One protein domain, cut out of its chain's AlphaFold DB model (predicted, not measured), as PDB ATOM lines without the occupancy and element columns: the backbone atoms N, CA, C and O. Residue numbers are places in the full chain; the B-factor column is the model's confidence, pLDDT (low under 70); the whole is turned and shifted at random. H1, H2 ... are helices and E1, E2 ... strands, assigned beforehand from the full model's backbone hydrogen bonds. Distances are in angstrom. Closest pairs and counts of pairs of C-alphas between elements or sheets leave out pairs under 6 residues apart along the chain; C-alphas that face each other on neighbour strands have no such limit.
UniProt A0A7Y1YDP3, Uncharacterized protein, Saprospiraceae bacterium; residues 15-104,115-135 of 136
ATOM      1  N   HIS A  15     207.388 181.142 115.762       93.44
ATOM      2  CA  HIS A  15     208.134 179.996 115.251       93.44
ATOM      3  C   HIS A  15     207.188 178.943 114.688       93.44
ATOM      4  O   HIS A  15     206.058 178.788 115.156       93.44
ATOM      5  N   ILE A  16     207.681 178.206 113.701       94.31
ATOM      6  CA  ILE A  16     207.039 177.028 113.112       94.31
ATOM      7  C   ILE A  16     208.070 175.909 112.976       94.31
ATOM      8  O   ILE A  16     209.254 176.126 113.229       94.31
ATOM      9  N   VAL A  17     207.633 174.719 112.563       95.25
ATOM     10  CA  VAL A  17     208.532 173.594 112.285       95.25
ATOM     11  C   VAL A  17     208.660 173.411 110.778       95.25
ATOM     12  O   VAL A  17     207.657 173.243 110.085       95.25
ATOM     13  N   VAL A  18     209.889 173.486 110.279       95.69
ATOM     14  CA  VAL A  18     210.236 173.274 108.869       95.69
ATOM     15  C   VAL A  18     211.450 172.358 108.825       95.69
ATOM     16  O   VAL A  18     212.440 172.627 109.504       95.69
ATOM     17  N   ASP A  19     211.385 171.290 108.029       94.62
ATOM     18  CA  ASP A  19     212.466 170.304 107.889       94.62
ATOM     19  C   ASP A  19     212.934 169.721 109.247       94.62
ATOM     20  O   ASP A  19     214.121 169.491 109.484       94.62
ATOM     21  N   GLY A  20     211.994 169.507 110.169       93.81
ATOM     22  CA  GLY A  20     212.218 168.977 111.513       93.81
ATOM     23  C   GLY A  20     212.853 169.965 112.494       93.81
ATOM     24  O   GLY A  20     213.289 169.548 113.565       93.81
ATOM     25  N   GLN A  21     212.951 171.252 112.143       95.44
ATOM     26  CA  GLN A  21     213.582 172.284 112.968       95.44
ATOM     27  C   GLN A  21     212.593 173.382 113.358       95.44
ATOM     28  O   GLN A  21     211.883 173.933 112.512       95.44
ATOM     29  N   ILE A  22     212.594 173.749 114.642       95.69
ATOM     30  CA  ILE A  22     211.868 174.921 115.138       95.69
ATOM     31  C   ILE A  22     212.588 176.163 114.618       95.69
ATOM     32  O   ILE A  22     213.719 176.445 115.005       95.69
ATOM     33  N   THR A  23     211.933 176.897 113.725       95.38
ATOM     34  CA  THR A  23     212.535 178.022 113.010       95.38
ATOM     35  C   THR A  23     211.709 179.276 113.227       95.38
ATOM     36  O   THR A  23     210.477 179.247 113.136       95.38
ATOM     37  N   SER A  24     212.385 180.389 113.509       93.56
ATOM     38  CA  SER A  24     211.731 181.688 113.599       93.56
ATOM     39  C   SER A  24     211.187 182.107 112.238       93.56
ATOM     40  O   SER A  24     211.855 181.985 111.212       93.56
ATOM     41  N   LEU A  25     209.993 182.690 112.225       92.81
ATOM     42  CA  LEU A  25     209.415 183.295 111.032       92.81
ATOM     43  C   LEU A  25     210.291 184.436 110.485       92.81
ATOM     44  O   LEU A  25     210.207 184.735 109.294       92.81
ATOM     45  N   ALA A  26     211.131 185.068 111.312       91.56
ATOM     46  CA  ALA A  26     212.085 186.086 110.865       91.56
ATOM     47  C   ALA A  26     213.202 185.512 109.975       91.56
ATOM     48  O   ALA A  26     213.637 186.193 109.050       91.56
ATOM     49  N   ASP A  27     213.600 184.261 110.211       93.62
ATOM     50  CA  ASP A  27     214.724 183.609 109.526       93.62
ATOM     51  C   ASP A  27     214.293 182.848 108.263       93.62
ATOM     52  O   ASP A  27     215.128 182.374 107.490       93.62
ATOM     53  N   LEU A  28     212.983 182.717 108.040       93.62
ATOM     54  CA  LEU A  28     212.435 182.011 106.888       93.62
ATOM     55  C   LEU A  28     212.346 182.926 105.656       93.62
ATOM     56  O   LEU A  28     211.736 184.005 105.740       93.62
ATOM     57  N   PRO A  29     212.904 182.489 104.508       94.31
ATOM     58  CA  PRO A  29     212.918 183.275 103.286       94.31
ATOM     59  C   PRO A  29     211.509 183.434 102.714       94.31
ATOM     60  O   PRO A  29     210.683 182.516 102.734       94.31
ATOM     61  N   THR A  30     211.260 184.631 102.200       95.31
ATOM     62  CA  THR A  30     210.041 185.059 101.516       95.31
ATOM     63  C   THR A  30     210.452 185.958 100.346       95.31
ATOM     64  O   THR A  30     211.552 186.511 100.337       95.31
ATOM     65  N   THR A  31     209.572 186.163  99.361       96.31
ATOM     66  CA  THR A  31     209.855 187.075  98.229       96.31
ATOM     67  C   THR A  31     210.095 188.517  98.692       96.31
ATOM     68  O   THR A  31     210.904 189.242  98.119       96.31
ATOM     69  N   ASN A  32     209.388 188.931  99.742       93.19
ATOM     70  CA  ASN A  32     209.556 190.195 100.438       93.19
ATOM     71  C   ASN A  32     209.883 189.903 101.905       93.19
ATOM     72  O   ASN A  32     208.990 189.529 102.674       93.19
ATOM     73  N   ILE A  33     211.156 190.046 102.280       87.00
ATOM     74  CA  ILE A  33     211.636 189.756 103.639       87.00
ATOM     75  C   ILE A  33     211.033 190.703 104.689       87.00
ATOM     76  O   ILE A  33     210.798 190.285 105.821       87.00
ATOM     77  N   ASP A  34     210.689 191.926 104.275       87.62
ATOM     78  CA  ASP A  34     210.112 192.977 105.118       87.62
ATOM     79  C   ASP A  34     208.573 192.909 105.181       87.62
ATOM     80  O   ASP A  34     207.924 193.799 105.733       87.62
ATOM     81  N   SER A  35     207.948 191.876 104.597       90.25
ATOM     82  CA  SER A  35     206.494 191.709 104.668       90.25
ATOM     83  C   SER A  35     206.049 191.536 106.116       90.25
ATOM     84  O   SER A  35     206.410 190.556 106.758       90.25
ATOM     85  N   GLU A  36     205.169 192.414 106.595       89.56
ATOM     86  CA  GLU A  36     204.549 192.354 107.930       89.56
ATOM     87  C   GLU A  36     203.418 191.312 108.028       89.56
ATOM     88  O   GLU A  36     202.743 191.189 109.051       89.56
ATOM     89  N   PHE A  37     203.197 190.555 106.953       91.25
ATOM     90  CA  PHE A  37     202.224 189.476 106.868       91.25
ATOM     91  C   PHE A  37     202.900 188.256 106.251       91.25
ATOM     92  O   PHE A  37     203.206 188.266 105.054       91.25
ATOM     93  N   LYS A  38     203.148 187.224 107.061       93.12
ATOM     94  CA  LYS A  38     203.763 185.972 106.614       93.12
ATOM     95  C   LYS A  38     202.754 184.835 106.613       93.12
ATOM     96  O   LYS A  38     201.827 184.805 107.418       93.12
ATOM     97  N   GLY A  39     202.936 183.901 105.690       93.62
ATOM     98  CA  GLY A  39     202.116 182.701 105.596       93.62
ATOM     99  C   GLY A  39     202.956 181.491 105.244       93.62
ATOM    100  O   GLY A  39     203.980 181.622 104.578       93.62
ATOM    101  N   CYS A  40     202.520 180.323 105.689       94.69
ATOM    102  CA  CYS A  40     203.136 179.049 105.358       94.69
ATOM    103  C   CYS A  40     202.049 177.982 105.227       94.69
ATOM    104  O   CYS A  40     201.010 178.061 105.879       94.69
ATOM    105  N   VAL A  41     202.253 176.993 104.370       94.94
ATOM    106  CA  VAL A  41     201.282 175.919 104.124       94.94
ATOM    107  C   VAL A  41     201.847 174.592 104.597       94.94
ATOM    108  O   VAL A  41     203.058 174.388 104.562       94.94
ATOM    109  N   VAL A  42     200.972 173.701 105.056       94.38
ATOM    110  CA  VAL A  42     201.379 172.382 105.545       94.38
ATOM    111  C   VAL A  42     201.738 171.484 104.370       94.38
ATOM    112  O   VAL A  42     200.992 171.381 103.390       94.38
ATOM    113  N   LYS A  43     202.880 170.808 104.485       94.81
ATOM    114  CA  LYS A  43     203.380 169.862 103.494       94.81
ATOM    115  C   LYS A  43     202.337 168.781 103.203       94.81
ATOM    116  O   LYS A  43     201.770 168.177 104.106       94.81
ATOM    117  N   GLY A  44     202.076 168.537 101.921       91.75
ATOM    118  CA  GLY A  44     201.118 167.514 101.482       91.75
ATOM    119  C   GLY A  44     199.637 167.901 101.599       91.75
ATOM    120  O   GLY A  44     198.794 167.164 101.090       91.75
ATOM    121  N   CYS A  45     199.290 169.058 102.178       91.25
ATOM    122  CA  CYS A  45     197.913 169.544 102.160       91.25
ATOM    123  C   CYS A  45     197.541 170.057 100.758       91.25
ATOM    124  O   CYS A  45     198.199 170.940 100.200       91.25
ATOM    125  N   SER A  46     196.454 169.536 100.182       89.88
ATOM    126  CA  SER A  46     195.962 169.976  98.869       89.88
ATOM    127  C   SER A  46     195.334 171.371  98.899       89.88
ATOM    128  O   SER A  46     195.291 172.048  97.872       89.88
ATOM    129  N   GLN A  47     194.850 171.821 100.060       89.00
ATOM    130  CA  GLN A  47     194.286 173.155 100.225       89.00
ATOM    131  C   GLN A  47     195.362 174.137 100.696       89.00
ATOM    132  O   GLN A  47     195.695 174.212 101.874       89.00
ATOM    133  N   ARG A  48     195.879 174.938  99.762       89.00
ATOM    134  CA  ARG A  48     196.957 175.901 100.025       89.00
ATOM    135  C   ARG A  48     196.392 177.300 100.273       89.00
ATOM    136  O   ARG A  48     195.753 177.875  99.394       89.00
ATOM    137  N   ASP A  49     196.636 177.863 101.454       89.12
ATOM    138  CA  ASP A  49     196.333 179.270 101.749       89.12
ATOM    139  C   ASP A  49     197.521 180.167 101.387       89.12
ATOM    140  O   ASP A  49     198.467 180.320 102.157       89.12
ATOM    141  N   THR A  50     197.482 180.761 100.195       91.81
ATOM    142  CA  THR A  50     198.580 181.587  99.667       91.81
ATOM    143  C   THR A  50     198.324 183.087  99.805       91.81
ATOM    144  O   THR A  50     198.953 183.892  99.124       91.81
ATOM    145  N   ARG A  51     197.425 183.530 100.698       91.19
ATOM    146  CA  ARG A  51     197.090 184.965 100.843       91.19
ATOM    147  C   ARG A  51     198.315 185.858 101.064       91.19
ATOM    148  O   ARG A  51     198.325 186.990 100.579       91.19
ATOM    149  N   ALA A  52     199.334 185.354 101.760       92.62
ATOM    150  CA  ALA A  52     200.571 186.086 102.032       92.62
ATOM    151  C   ALA A  52     201.408 186.379 100.776       92.62
ATOM    152  O   ALA A  52     202.166 187.349 100.759       92.62
ATOM    153  N   GLU A  53     201.215 185.620  99.693       95.38
ATOM    154  CA  GLU A  53     201.900 185.808  98.410       95.38
ATOM    155  C   GLU A  53     201.642 187.199  97.817       95.38
ATOM    156  O   GLU A  53     202.546 187.804  97.249       95.38
ATOM    157  N   ARG A  54     200.449 187.769  98.043       94.25
ATOM    158  CA  ARG A  54     200.076 189.111  97.553       94.25
ATOM    159  C   ARG A  54     201.021 190.217  98.024       94.25
ATOM    160  O   ARG A  54     201.175 191.210  97.322       94.25
ATOM    161  N   ASN A  55     201.639 190.033  99.190       93.19
ATOM    162  CA  ASN A  55     202.587 190.977  99.783       93.19
ATOM    163  C   ASN A  55     204.036 190.458  99.722       93.19
ATOM    164  O   ASN A  55     204.930 191.052 100.324       93.19
ATOM    165  N   GLY A  56     204.262 189.335  99.032       95.88
ATOM    166  CA  GLY A  56     205.537 188.627  98.984       95.88
ATOM    167  C   GLY A  56     205.910 187.898 100.279       95.88
ATOM    168  O   GLY A  56     207.059 187.508 100.425       95.88
ATOM    169  N   GLY A  57     204.982 187.717 101.224       95.38
ATOM    170  CA  GLY A  57     205.242 187.126 102.542       95.38
ATOM    171  C   GLY A  57     204.984 185.620 102.654       95.38
ATOM    172  O   GLY A  57     205.001 185.082 103.760       95.38
ATOM    173  N   LEU A  58     204.697 184.927 101.550       96.38
ATOM    174  CA  LEU A  58     204.593 183.468 101.565       96.38
ATOM    175  C   LEU A  58     205.993 182.865 101.752       96.38
ATOM    176  O   LEU A  58     206.909 183.203 101.003       96.38
ATOM    177  N   ILE A  59     206.148 182.008 102.759       95.88
ATOM    178  CA  ILE A  59     207.394 181.291 103.039       95.88
ATOM    179  C   ILE A  59     207.654 180.284 101.918       95.88
ATOM    180  O   ILE A  59     206.746 179.572 101.494       95.88
ATOM    181  N   GLU A  60     208.894 180.244 101.432       95.06
ATOM    182  CA  GLU A  60     209.274 179.422 100.273       95.06
ATOM    183  C   GLU A  60     209.152 177.914 100.527       95.06
ATOM    184  O   GLU A  60     208.929 177.138  99.597       95.06
ATOM    185  N   LYS A  61     209.315 177.497 101.784       95.81
ATOM    186  CA  LYS A  61     209.181 176.107 102.218       95.81
ATOM    187  C   LYS A  61     207.814 175.859 102.838       95.81
ATOM    188  O   LYS A  61     207.315 176.687 103.591       95.81
ATOM    189  N   ASP A  62     207.271 174.676 102.582       95.88
ATOM    190  CA  ASP A  62     206.109 174.169 103.305       95.88
ATOM    191  C   ASP A  62     206.531 173.751 104.730       95.88
ATOM    192  O   ASP A  62     207.630 173.230 104.931       95.88
ATOM    193  N   MET A  63     205.662 173.974 105.715       94.81
ATOM    194  CA  MET A  63     205.891 173.570 107.107       94.81
ATOM    195  C   MET A  63     205.445 172.135 107.361       94.81
ATOM    196  O   MET A  63     204.559 171.614 106.681       94.81
ATOM    197  N   ASP A  64     206.032 171.511 108.376       95.12
ATOM    198  CA  ASP A  64     205.836 170.083 108.631       95.12
ATOM    199  C   ASP A  64     204.451 169.778 109.218       95.12
ATOM    200  O   ASP A  64     203.874 168.732 108.934       95.12
ATOM    201  N   ALA A  65     203.885 170.705 109.993       92.88
ATOM    202  CA  ALA A  65     202.559 170.573 110.592       92.88
ATOM    203  C   ALA A  65     201.906 171.937 110.808       92.88
ATOM    204  O   ALA A  65     202.604 172.950 110.855       92.88
ATOM    205  N   ALA A  66     200.580 171.962 111.010       92.94
ATOM    206  CA  ALA A  66     199.840 173.140 111.474       92.94
ATOM    207  C   ALA A  66     200.168 173.450 112.937       92.94
ATOM    208  O   ALA A  66     199.315 173.341 113.807       92.94
ATOM    209  N   LEU A  67     201.426 173.807 113.193       92.88
ATOM    210  CA  LEU A  67     201.987 174.105 114.498       92.88
ATOM    211  C   LEU A  67     202.567 175.512 114.508       92.88
ATOM    212  O   LEU A  67     203.224 175.941 113.561       92.88
ATOM    213  N   SER A  68     202.358 176.231 115.599       92.94
ATOM    214  CA  SER A  68     202.892 177.570 115.793       92.94
ATOM    215  C   SER A  68     203.262 177.815 117.242       92.94
ATOM    216  O   SER A  68     202.539 177.409 118.149       92.94
ATOM    217  N   ILE A  69     204.385 178.496 117.453       92.19
ATOM    218  CA  ILE A  69     204.919 178.807 118.778       92.19
ATOM    219  C   ILE A  69     205.113 180.317 118.881       92.19
ATOM    220  O   ILE A  69     205.907 180.900 118.142       92.19
ATOM    221  N   VAL A  70     204.416 180.943 119.824       90.94
ATOM    222  CA  VAL A  70     204.611 182.351 120.187       90.94
ATOM    223  C   VAL A  70     205.361 182.409 121.506       90.94
ATOM    224  O   VAL A  70     204.929 181.797 122.482       90.94
ATOM    225  N   THR A  71     206.445 183.171 121.571       90.31
ATOM    226  CA  THR A  71     207.198 183.370 122.815       90.31
ATOM    227  C   THR A  71     206.996 184.774 123.385       90.31
ATOM    228  O   THR A  71     206.687 185.725 122.666       90.31
ATOM    229  N   SER A  72     207.206 184.936 124.692       88.38
ATOM    230  CA  SER A  72     207.434 186.247 125.298       88.38
ATOM    231  C   SER A  72     208.743 186.861 124.793       88.38
ATOM    232  O   SER A  72     209.585 186.172 124.217       88.38
ATOM    233  N   GLU A  73     208.935 188.158 125.043       85.38
ATOM    234  CA  GLU A  73     210.135 188.905 124.619       85.38
ATOM    235  C   GLU A  73     211.440 188.302 125.171       85.38
ATOM    236  O   GLU A  73     212.466 188.312 124.504       85.38
ATOM    237  N   ASN A  74     211.391 187.727 126.377       87.44
ATOM    238  CA  ASN A  74     212.512 187.025 127.009       87.44
ATOM    239  C   ASN A  74     212.519 185.505 126.751       87.44
ATOM    240  O   ASN A  74     213.297 184.794 127.374       87.44
ATOM    241  N   HIS A  75     211.633 185.004 125.887       86.88
ATOM    242  CA  HIS A  75     211.480 183.591 125.521       86.88
ATOM    243  C   HIS A  75     211.096 182.609 126.647       86.88
ATOM    244  O   HIS A  75     210.918 181.421 126.381       86.88
ATOM    245  N   GLU A  76     210.896 183.075 127.882       92.00
ATOM    246  CA  GLU A  76     210.528 182.209 129.007       92.00
ATOM    247  C   GLU A  76     209.128 181.613 128.827       92.00
ATOM    248  O   GLU A  76     208.965 180.396 128.878       92.00
ATOM    249  N   ARG A  77     208.127 182.452 128.532       92.75
ATOM    250  CA  ARG A  77     206.723 182.044 128.394       92.75
ATOM    251  C   ARG A  77     206.382 181.790 126.940       92.75
ATOM    252  O   ARG A  77     206.748 182.573 126.064       92.75
ATOM    253  N   LYS A  78     205.648 180.716 126.686       92.25
ATOM    254  CA  LYS A  78     205.381 180.228 125.337       92.25
ATOM    255  C   LYS A  78     203.920 179.818 125.214       92.25
ATOM    256  O   LYS A  78     203.336 179.293 126.162       92.25
ATOM    257  N   VAL A  79     203.350 180.059 124.041       92.38
ATOM    258  CA  VAL A  79     202.052 179.528 123.624       92.38
ATOM    259  C   VAL A  79     202.286 178.672 122.396       92.38
ATOM    260  O   VAL A  79     202.821 179.161 121.404       92.38
ATOM    261  N   ILE A  80     201.892 177.407 122.472       92.56
ATOM    262  CA  ILE A  80     201.905 176.476 121.345       92.56
ATOM    263  C   ILE A  80     200.465 176.309 120.876       92.56
ATOM    264  O   ILE A  80     199.581 176.050 121.691       92.56
ATOM    265  N   ILE A  81     200.242 176.470 119.576       92.44
ATOM    266  CA  ILE A  81     198.960 176.250 118.907       92.44
ATOM    267  C   ILE A  81     199.204 175.200 117.833       92.44
ATOM    268  O   ILE A  81     200.068 175.389 116.978       92.44
ATOM    269  N   TRP A  82     198.466 174.101 117.882       92.69
ATOM    270  CA  TRP A  82     198.633 172.991 116.955       92.69
ATOM    271  C   TRP A  82     197.291 172.405 116.531       92.69
ATOM    272  O   TRP A  82     196.361 172.381 117.337       92.69
ATOM    273  N   TRP A  83     197.222 171.918 115.291       91.50
ATOM    274  CA  TRP A  83     196.097 171.154 114.757       91.50
ATOM    275  C   TRP A  83     196.560 169.984 113.889       91.50
ATOM    276  O   TRP A  83     197.542 170.099 113.150       91.50
ATOM    277  N   THR A  84     195.783 168.903 113.900       91.88
ATOM    278  CA  THR A  84     195.877 167.808 112.931       91.88
ATOM    279  C   THR A  84     194.479 167.325 112.517       91.88
ATOM    280  O   THR A  84     193.606 167.200 113.375       91.88
ATOM    281  N   PRO A  85     194.219 167.058 111.226       92.75
ATOM    282  CA  PRO A  85     195.052 167.410 110.074       92.75
ATOM    283  C   PRO A  85     195.211 168.931 109.922       92.75
ATOM    284  O   PRO A  85     194.298 169.706 110.204       92.75
ATOM    285  N   GLY A  86     196.384 169.366 109.461       90.12
ATOM    286  CA  GLY A  86     196.739 170.777 109.312       90.12
ATOM    287  C   GLY A  86     196.653 171.297 107.875       90.12
ATOM    288  O   GLY A  86     196.930 170.567 106.926       90.12
ATOM    289  N   LYS A  87     196.320 172.582 107.710       90.56
ATOM    290  CA  LYS A  87     196.219 173.273 106.411       90.56
ATOM    291  C   LYS A  87     197.335 174.296 106.195       90.56
ATOM    292  O   LYS A  87     198.080 174.233 105.219       90.56
ATOM    293  N   SER A  88     197.432 175.283 107.082       90.44
ATOM    294  CA  SER A  88     198.305 176.447 106.899       90.44
ATOM    295  C   SER A  88     198.479 177.243 108.183       90.44
ATOM    296  O   SER A  88     197.704 177.090 109.126       90.44
ATOM    297  N   MET A  89     199.464 178.136 108.166       91.81
ATOM    298  CA  MET A  89     199.690 179.176 109.153       91.81
ATOM    299  C   MET A  89     199.699 180.559 108.508       91.81
ATOM    300  O   MET A  89     200.205 180.738 107.400       91.81
ATOM    301  N   ILE A  90     199.155 181.542 109.224       89.81
ATOM    302  CA  ILE A  90     199.248 182.963 108.889       89.81
ATOM    303  C   ILE A  90     199.672 183.736 110.137       89.81
ATOM    304  O   ILE A  90     199.111 183.502 111.207       89.81
ATOM    305  N   ALA A  91     200.603 184.676 109.975       88.50
ATOM    306  CA  ALA A  91     201.107 185.543 111.030       88.50
ATOM    307  C   ALA A  91     201.146 187.014 110.593       88.50
ATOM    308  O   ALA A  91     201.468 187.339 109.448       88.50
ATOM    309  N   ASN A  92     200.851 187.914 111.530       85.81
ATOM    310  CA  ASN A  92     201.002 189.358 111.367       85.81
ATOM    311  C   ASN A  92     202.080 189.865 112.337       85.81
ATOM    312  O   ASN A  92     202.148 189.402 113.471       85.81
ATOM    313  N   ALA A  93     202.917 190.808 111.913       78.25
ATOM    314  CA  ALA A  93     203.923 191.401 112.793       78.25
ATOM    315  C   ALA A  93     203.261 192.253 113.900       78.25
ATOM    316  O   ALA A  93     203.586 192.152 115.081       78.25
ATOM    317  N   PHE A  94     202.235 193.039 113.559       65.19
ATOM    318  CA  PHE A  94     201.600 193.976 114.493       65.19
ATOM    319  C   PHE A  94     200.836 193.322 115.631       65.19
ATOM    320  O   PHE A  94     200.650 193.949 116.668       65.19
ATOM    321  N   ILE A  95     200.318 192.119 115.421       55.72
ATOM    322  CA  ILE A  95     199.576 191.373 116.427       55.72
ATOM    323  C   ILE A  95     200.071 189.944 116.294       55.72
ATOM    324  O   ILE A  95     199.957 189.422 115.184       55.72
ATOM    325  N   PRO A  96     200.558 189.300 117.369       53.16
ATOM    326  CA  PRO A  96     200.885 187.878 117.358       53.16
ATOM    327  C   PRO A  96     199.594 187.053 117.225       53.16
ATOM    328  O   PRO A  96     199.121 186.406 118.152       53.16
ATOM    329  N   CYS A  97     198.969 187.135 116.058       57.41
ATOM    330  CA  CYS A  97     197.908 186.272 115.599       57.41
ATOM    331  C   CYS A  97     198.608 185.238 114.748       57.41
ATOM    332  O   CYS A  97     198.885 185.508 113.582       57.41
ATOM    333  N   ILE A  98     198.920 184.092 115.346       58.81
ATOM    334  CA  ILE A  98     199.281 182.933 114.557       58.81
ATOM    335  C   ILE A  98     198.058 182.036 114.465       58.81
ATOM    336  O   ILE A  98     197.556 181.532 115.470       58.81
ATOM    337  N   HIS A  99     197.551 181.890 113.250       67.75
ATOM    338  CA  HIS A  99     196.518 180.915 112.949       67.75
ATOM    339  C   HIS A  99     197.198 179.609 112.585       67.75
ATOM    340  O   HIS A  99     198.170 179.624 111.844       67.75
ATOM    341  N   ALA A 100     196.677 178.500 113.079       59.50
ATOM    342  CA  ALA A 100     196.941 177.189 112.526       59.50
ATOM    343  C   ALA A 100     195.567 176.659 112.113       59.50
ATOM    344  O   ALA A 100     194.671 176.539 112.945       59.50
ATOM    345  N   ASP A 101     195.365 176.493 110.811       72.31
ATOM    346  CA  ASP A 101     194.063 176.121 110.266       72.31
ATOM    347  C   ASP A 101     193.967 174.590 110.205       72.31
ATOM    348  O   ASP A 101     194.856 173.972 109.607       72.31
ATOM    349  N   PRO A 102     192.913 173.959 110.750       77.94
ATOM    350  CA  PRO A 102     192.655 172.547 110.496       77.94
ATOM    351  C   PRO A 102     192.262 172.313 109.027       77.94
ATOM    352  O   PRO A 102     191.724 173.202 108.355       77.94
ATOM    353  N   TYR A 103     192.506 171.104 108.522       86.62
ATOM    354  CA  TYR A 103     192.142 170.687 107.167       86.62
ATOM    355  C   TYR A 103     191.111 169.552 107.166       86.62
ATOM    356  O   TYR A 103     191.458 168.381 107.201       86.62
ATOM    357  N   PHE A 104     189.831 169.883 107.024       88.69
ATOM    358  CA  PHE A 104     188.750 168.885 107.022       88.69
ATOM    359  C   PHE A 104     188.547 168.151 105.685       88.69
ATOM    360  O   PHE A 104     187.638 167.336 105.564       88.69
ATOM    361  N   ALA A 115     189.017 167.090 113.437       91.38
ATOM    362  CA  ALA A 115     190.353 167.607 113.655       91.38
ATOM    363  C   ALA A 115     190.596 167.696 115.157       91.38
ATOM    364  O   ALA A 115     189.709 168.082 115.922       91.38
ATOM    365  N   GLU A 116     191.810 167.363 115.559       92.31
ATOM    366  CA  GLU A 116     192.298 167.553 116.912       92.31
ATOM    367  C   GLU A 116     193.132 168.830 116.968       92.31
ATOM    368  O   GLU A 116     193.834 169.177 116.015       92.31
ATOM    369  N   GLY A 117     193.042 169.542 118.088       91.06
ATOM    370  CA  GLY A 117     193.830 170.738 118.323       91.06
ATOM    371  C   GLY A 117     194.307 170.843 119.759       91.06
ATOM    372  O   GLY A 117     193.642 170.392 120.692       91.06
ATOM    373  N   LEU A 118     195.452 171.496 119.931       91.75
ATOM    374  CA  LEU A 118     196.052 171.790 121.224       91.75
ATOM    375  C   LEU A 118     196.407 173.274 121.307       91.75
ATOM    376  O   LEU A 118     197.043 173.828 120.411       91.75
ATOM    377  N   ILE A 119     196.049 173.893 122.432       92.94
ATOM    378  CA  ILE A 119     196.584 175.187 122.853       92.94
ATOM    379  C   ILE A 119     197.251 174.982 124.207       92.94
ATOM    380  O   ILE A 119     196.585 174.642 125.185       92.94
ATOM    381  N   LEU A 120     198.564 175.193 124.269       93.81
ATOM    382  CA  LEU A 120     199.359 174.961 125.469       93.81
ATOM    383  C   LEU A 120     200.131 176.216 125.865       93.81
ATOM    384  O   LEU A 120     200.892 176.764 125.072       93.81
ATOM    385  N   PHE A 121     199.974 176.622 127.122       94.69
ATOM    386  CA  PHE A 121     200.785 177.654 127.762       94.69
ATOM    387  C   PHE A 121     201.857 176.970 128.604       94.69
ATOM    388  O   PHE A 121     201.534 176.122 129.435       94.69
ATOM    389  N   THR A 122     203.123 177.320 128.398       95.38
ATOM    390  CA  THR A 122     204.236 176.680 129.108       95.38
ATOM    391  C   THR A 122     205.407 177.633 129.317       95.38
ATOM    392  O   THR A 122     205.609 178.573 128.547       95.38
ATOM    393  N   GLU A 123     206.187 177.366 130.359       96.25
ATOM    394  CA  GLU A 123     207.524 177.937 130.561       96.25
ATOM    395  C   GLU A 123     208.637 176.908 130.294       96.25
ATOM    396  O   GLU A 123     209.806 177.269 130.208       96.25
ATOM    397  N   GLY A 124     208.277 175.631 130.112       94.50
ATOM    398  CA  GLY A 124     209.218 174.544 129.852       94.50
ATOM    399  C   GLY A 124     209.797 174.536 128.433       94.50
ATOM    400  O   GLY A 124     209.485 175.396 127.599       94.50
ATOM    401  N   GLU A 125     210.638 173.531 128.183       94.12
ATOM    402  CA  GLU A 125     211.223 173.237 126.868       94.12
ATOM    403  C   GLU A 125     210.139 172.836 125.864       94.12
ATOM    404  O   GLU A 125     209.183 172.133 126.208       94.12
ATOM    405  N   VAL A 126     210.284 173.282 124.615       93.88
ATOM    406  CA  VAL A 126     209.279 173.047 123.567       93.88
ATOM    407  C   VAL A 126     209.545 171.757 122.811       93.88
ATOM    408  O   VAL A 126     208.607 171.076 122.419       93.88
ATOM    409  N   GLU A 127     210.806 171.376 122.654       94.88
ATOM    410  CA  GLU A 127     211.260 170.260 121.834       94.88
ATOM    411  C   GLU A 127     210.564 168.941 122.192       94.88
ATOM    412  O   GLU A 127     210.061 168.298 121.271       94.88
ATOM    413  N   PRO A 128     210.424 168.542 123.476       94.62
ATOM    414  CA  PRO A 128     209.719 167.306 123.815       94.62
ATOM    415  C   PRO A 128     208.231 167.352 123.449       94.62
ATOM    416  O   PRO A 128     207.654 166.340 123.061       94.62
ATOM    417  N   ILE A 129     207.607 168.530 123.552       93.81
ATOM    418  CA  ILE A 129     206.198 168.734 123.195       93.81
ATOM    419  C   ILE A 129     206.039 168.621 121.679       93.81
ATOM    420  O   ILE A 129     205.156 167.915 121.208       93.81
ATOM    421  N   ILE A 130     206.912 169.275 120.910       93.19
ATOM    422  CA  ILE A 130     206.893 169.204 119.446       93.19
ATOM    423  C   ILE A 130     207.134 167.770 118.970       93.19
ATOM    424  O   ILE A 130     206.406 167.291 118.110       93.19
ATOM    425  N   GLN A 131     208.096 167.058 119.560       93.62
ATOM    426  CA  GLN A 131     208.343 165.650 119.238       93.62
ATOM    427  C   GLN A 131     207.121 164.770 119.507       93.62
ATOM    428  O   GLN A 131     206.830 163.896 118.702       93.62
ATOM    429  N   PHE A 132     206.397 165.012 120.602       92.81
ATOM    430  CA  PHE A 132     205.156 164.300 120.899       92.81
ATOM    431  C   PHE A 132     204.049 164.606 119.879       92.81
ATOM    432  O   PHE A 132     203.388 163.688 119.414       92.81
ATOM    433  N   LEU A 133     203.869 165.877 119.504       91.31
ATOM    434  CA  LEU A 133     202.817 166.303 118.568       91.31
ATOM    435  C   LEU A 133     203.074 165.895 117.112       91.31
ATOM    436  O   LEU A 133     202.145 165.893 116.308       91.31
ATOM    437  N   LEU A 134     204.330 165.617 116.761       89.69
ATOM    438  CA  LEU A 134     204.747 165.197 115.421       89.69
ATOM    439  C   LEU A 134     205.086 163.701 115.341       89.69
ATOM    440  O   LEU A 134     205.587 163.254 114.311       89.69
ATOM    441  N   ALA A 135     204.874 162.942 116.419       83.69
ATOM    442  CA  ALA A 135     204.998 161.492 116.392       83.69
ATOM    443  C   ALA A 135     203.749 160.893 115.724       83.69
ATOM    444  O   ALA A 135     202.635 161.200 116.143       83.69
TER     445      ALA A 135
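This is residues 15 to 104 and 115 to 135 of the 136 residues of an uncharacterized protein of Saprospiraceae bacterium (UniProt A0A7Y1YDP3). Two small antiparallel sheets, E4 E5 E8 and E3 E6 E7, stand partly face to face: E6 and E7 overlap E4 and E5, while E3 and E8 lie toward opposite ends. A small hairpin, E1 and E2, packs on E4 through E1, and two short helices sit far out, H1 by E3 and H2 by the sheet E4 E5 E8. The printed part has 111 residues, with two named helices and eight named strands in the order E1 E2 E3 H1 E4 E5 E6 E7 E8 H2; the class is mixed, helices and strands. It is compact, with a radius of gyration of the C-alphas of 13.1 A, and spans 36 by 33 by 22 A.

E4 is residues 66 to 71, 17.0 A; E5 is 78 to 84, 20.0 A; E8 is 116 to 122, 19.4 A. E3 is residues 37 to 41, 13.9 A; E6 is 86 to 92, 19.2 A; E7 is 98 to 102, 13.0 A. E1, residues 15 to 18, begins with C-alpha 15 at (208.134, 179.996, 115.251), and E2 is residues 21 to 24. H1 is residues 51 to 55; H2, residues 127 to 133, ends with C-alpha 133 at (202.817, 166.303, 118.568).

In the sheet E4 E5 E8, E5 is the inner strand; N 68 and O 81 of the hairpin E4 and E5 are 2.8 A apart, and N 80 and O 120 of E5 and E8 2.9 A. In the sheet E3 E6 E7, N 40 and O 89 of E3 and E6 are 2.9 A apart, and N 99 and O 90 of the hairpin E6 and E7 3.0 A. The two form a sandwich, two sheets face to face, with best planes 23 degrees apart. The closest C-alphas of E4 and E7 are those of Ala 66 and Ala 100, 5.1 A. E5 and E6 meet only through their tight link. In the antiparallel hairpin E1 and E2, N 16 and O 23 are 3.0 A apart; the closest C-alphas of E1 and E4 are those of His 15 and Ile 69, 4.9 A. H1 is on the sheet E3 E6 E7 at a height of 5.9 A, over none of its strands, but only just: 2 of its C-alphas fall on E3. H2 only grazes the sheet E4 E5 E8, with residues 129 to 133. Every O i to N i+4 pair of H2 is within hydrogen-bond range; H1 has 0 of 1, but 2 of 2 O i to N i+3 pairs.

The C-alphas farthest apart, those of Ser 46 and Asn 74, are 36.8 A apart. Residues 105 to 114 are not printed; C-alphas 104 and 115 are 6.9 A apart across this cut. The link E2 to E3, residues 25 to 36, is long. Mean pLDDT of the printed part is 89.9; residues 94 to 100, of which 98 to 100 belong to E7, are under 70.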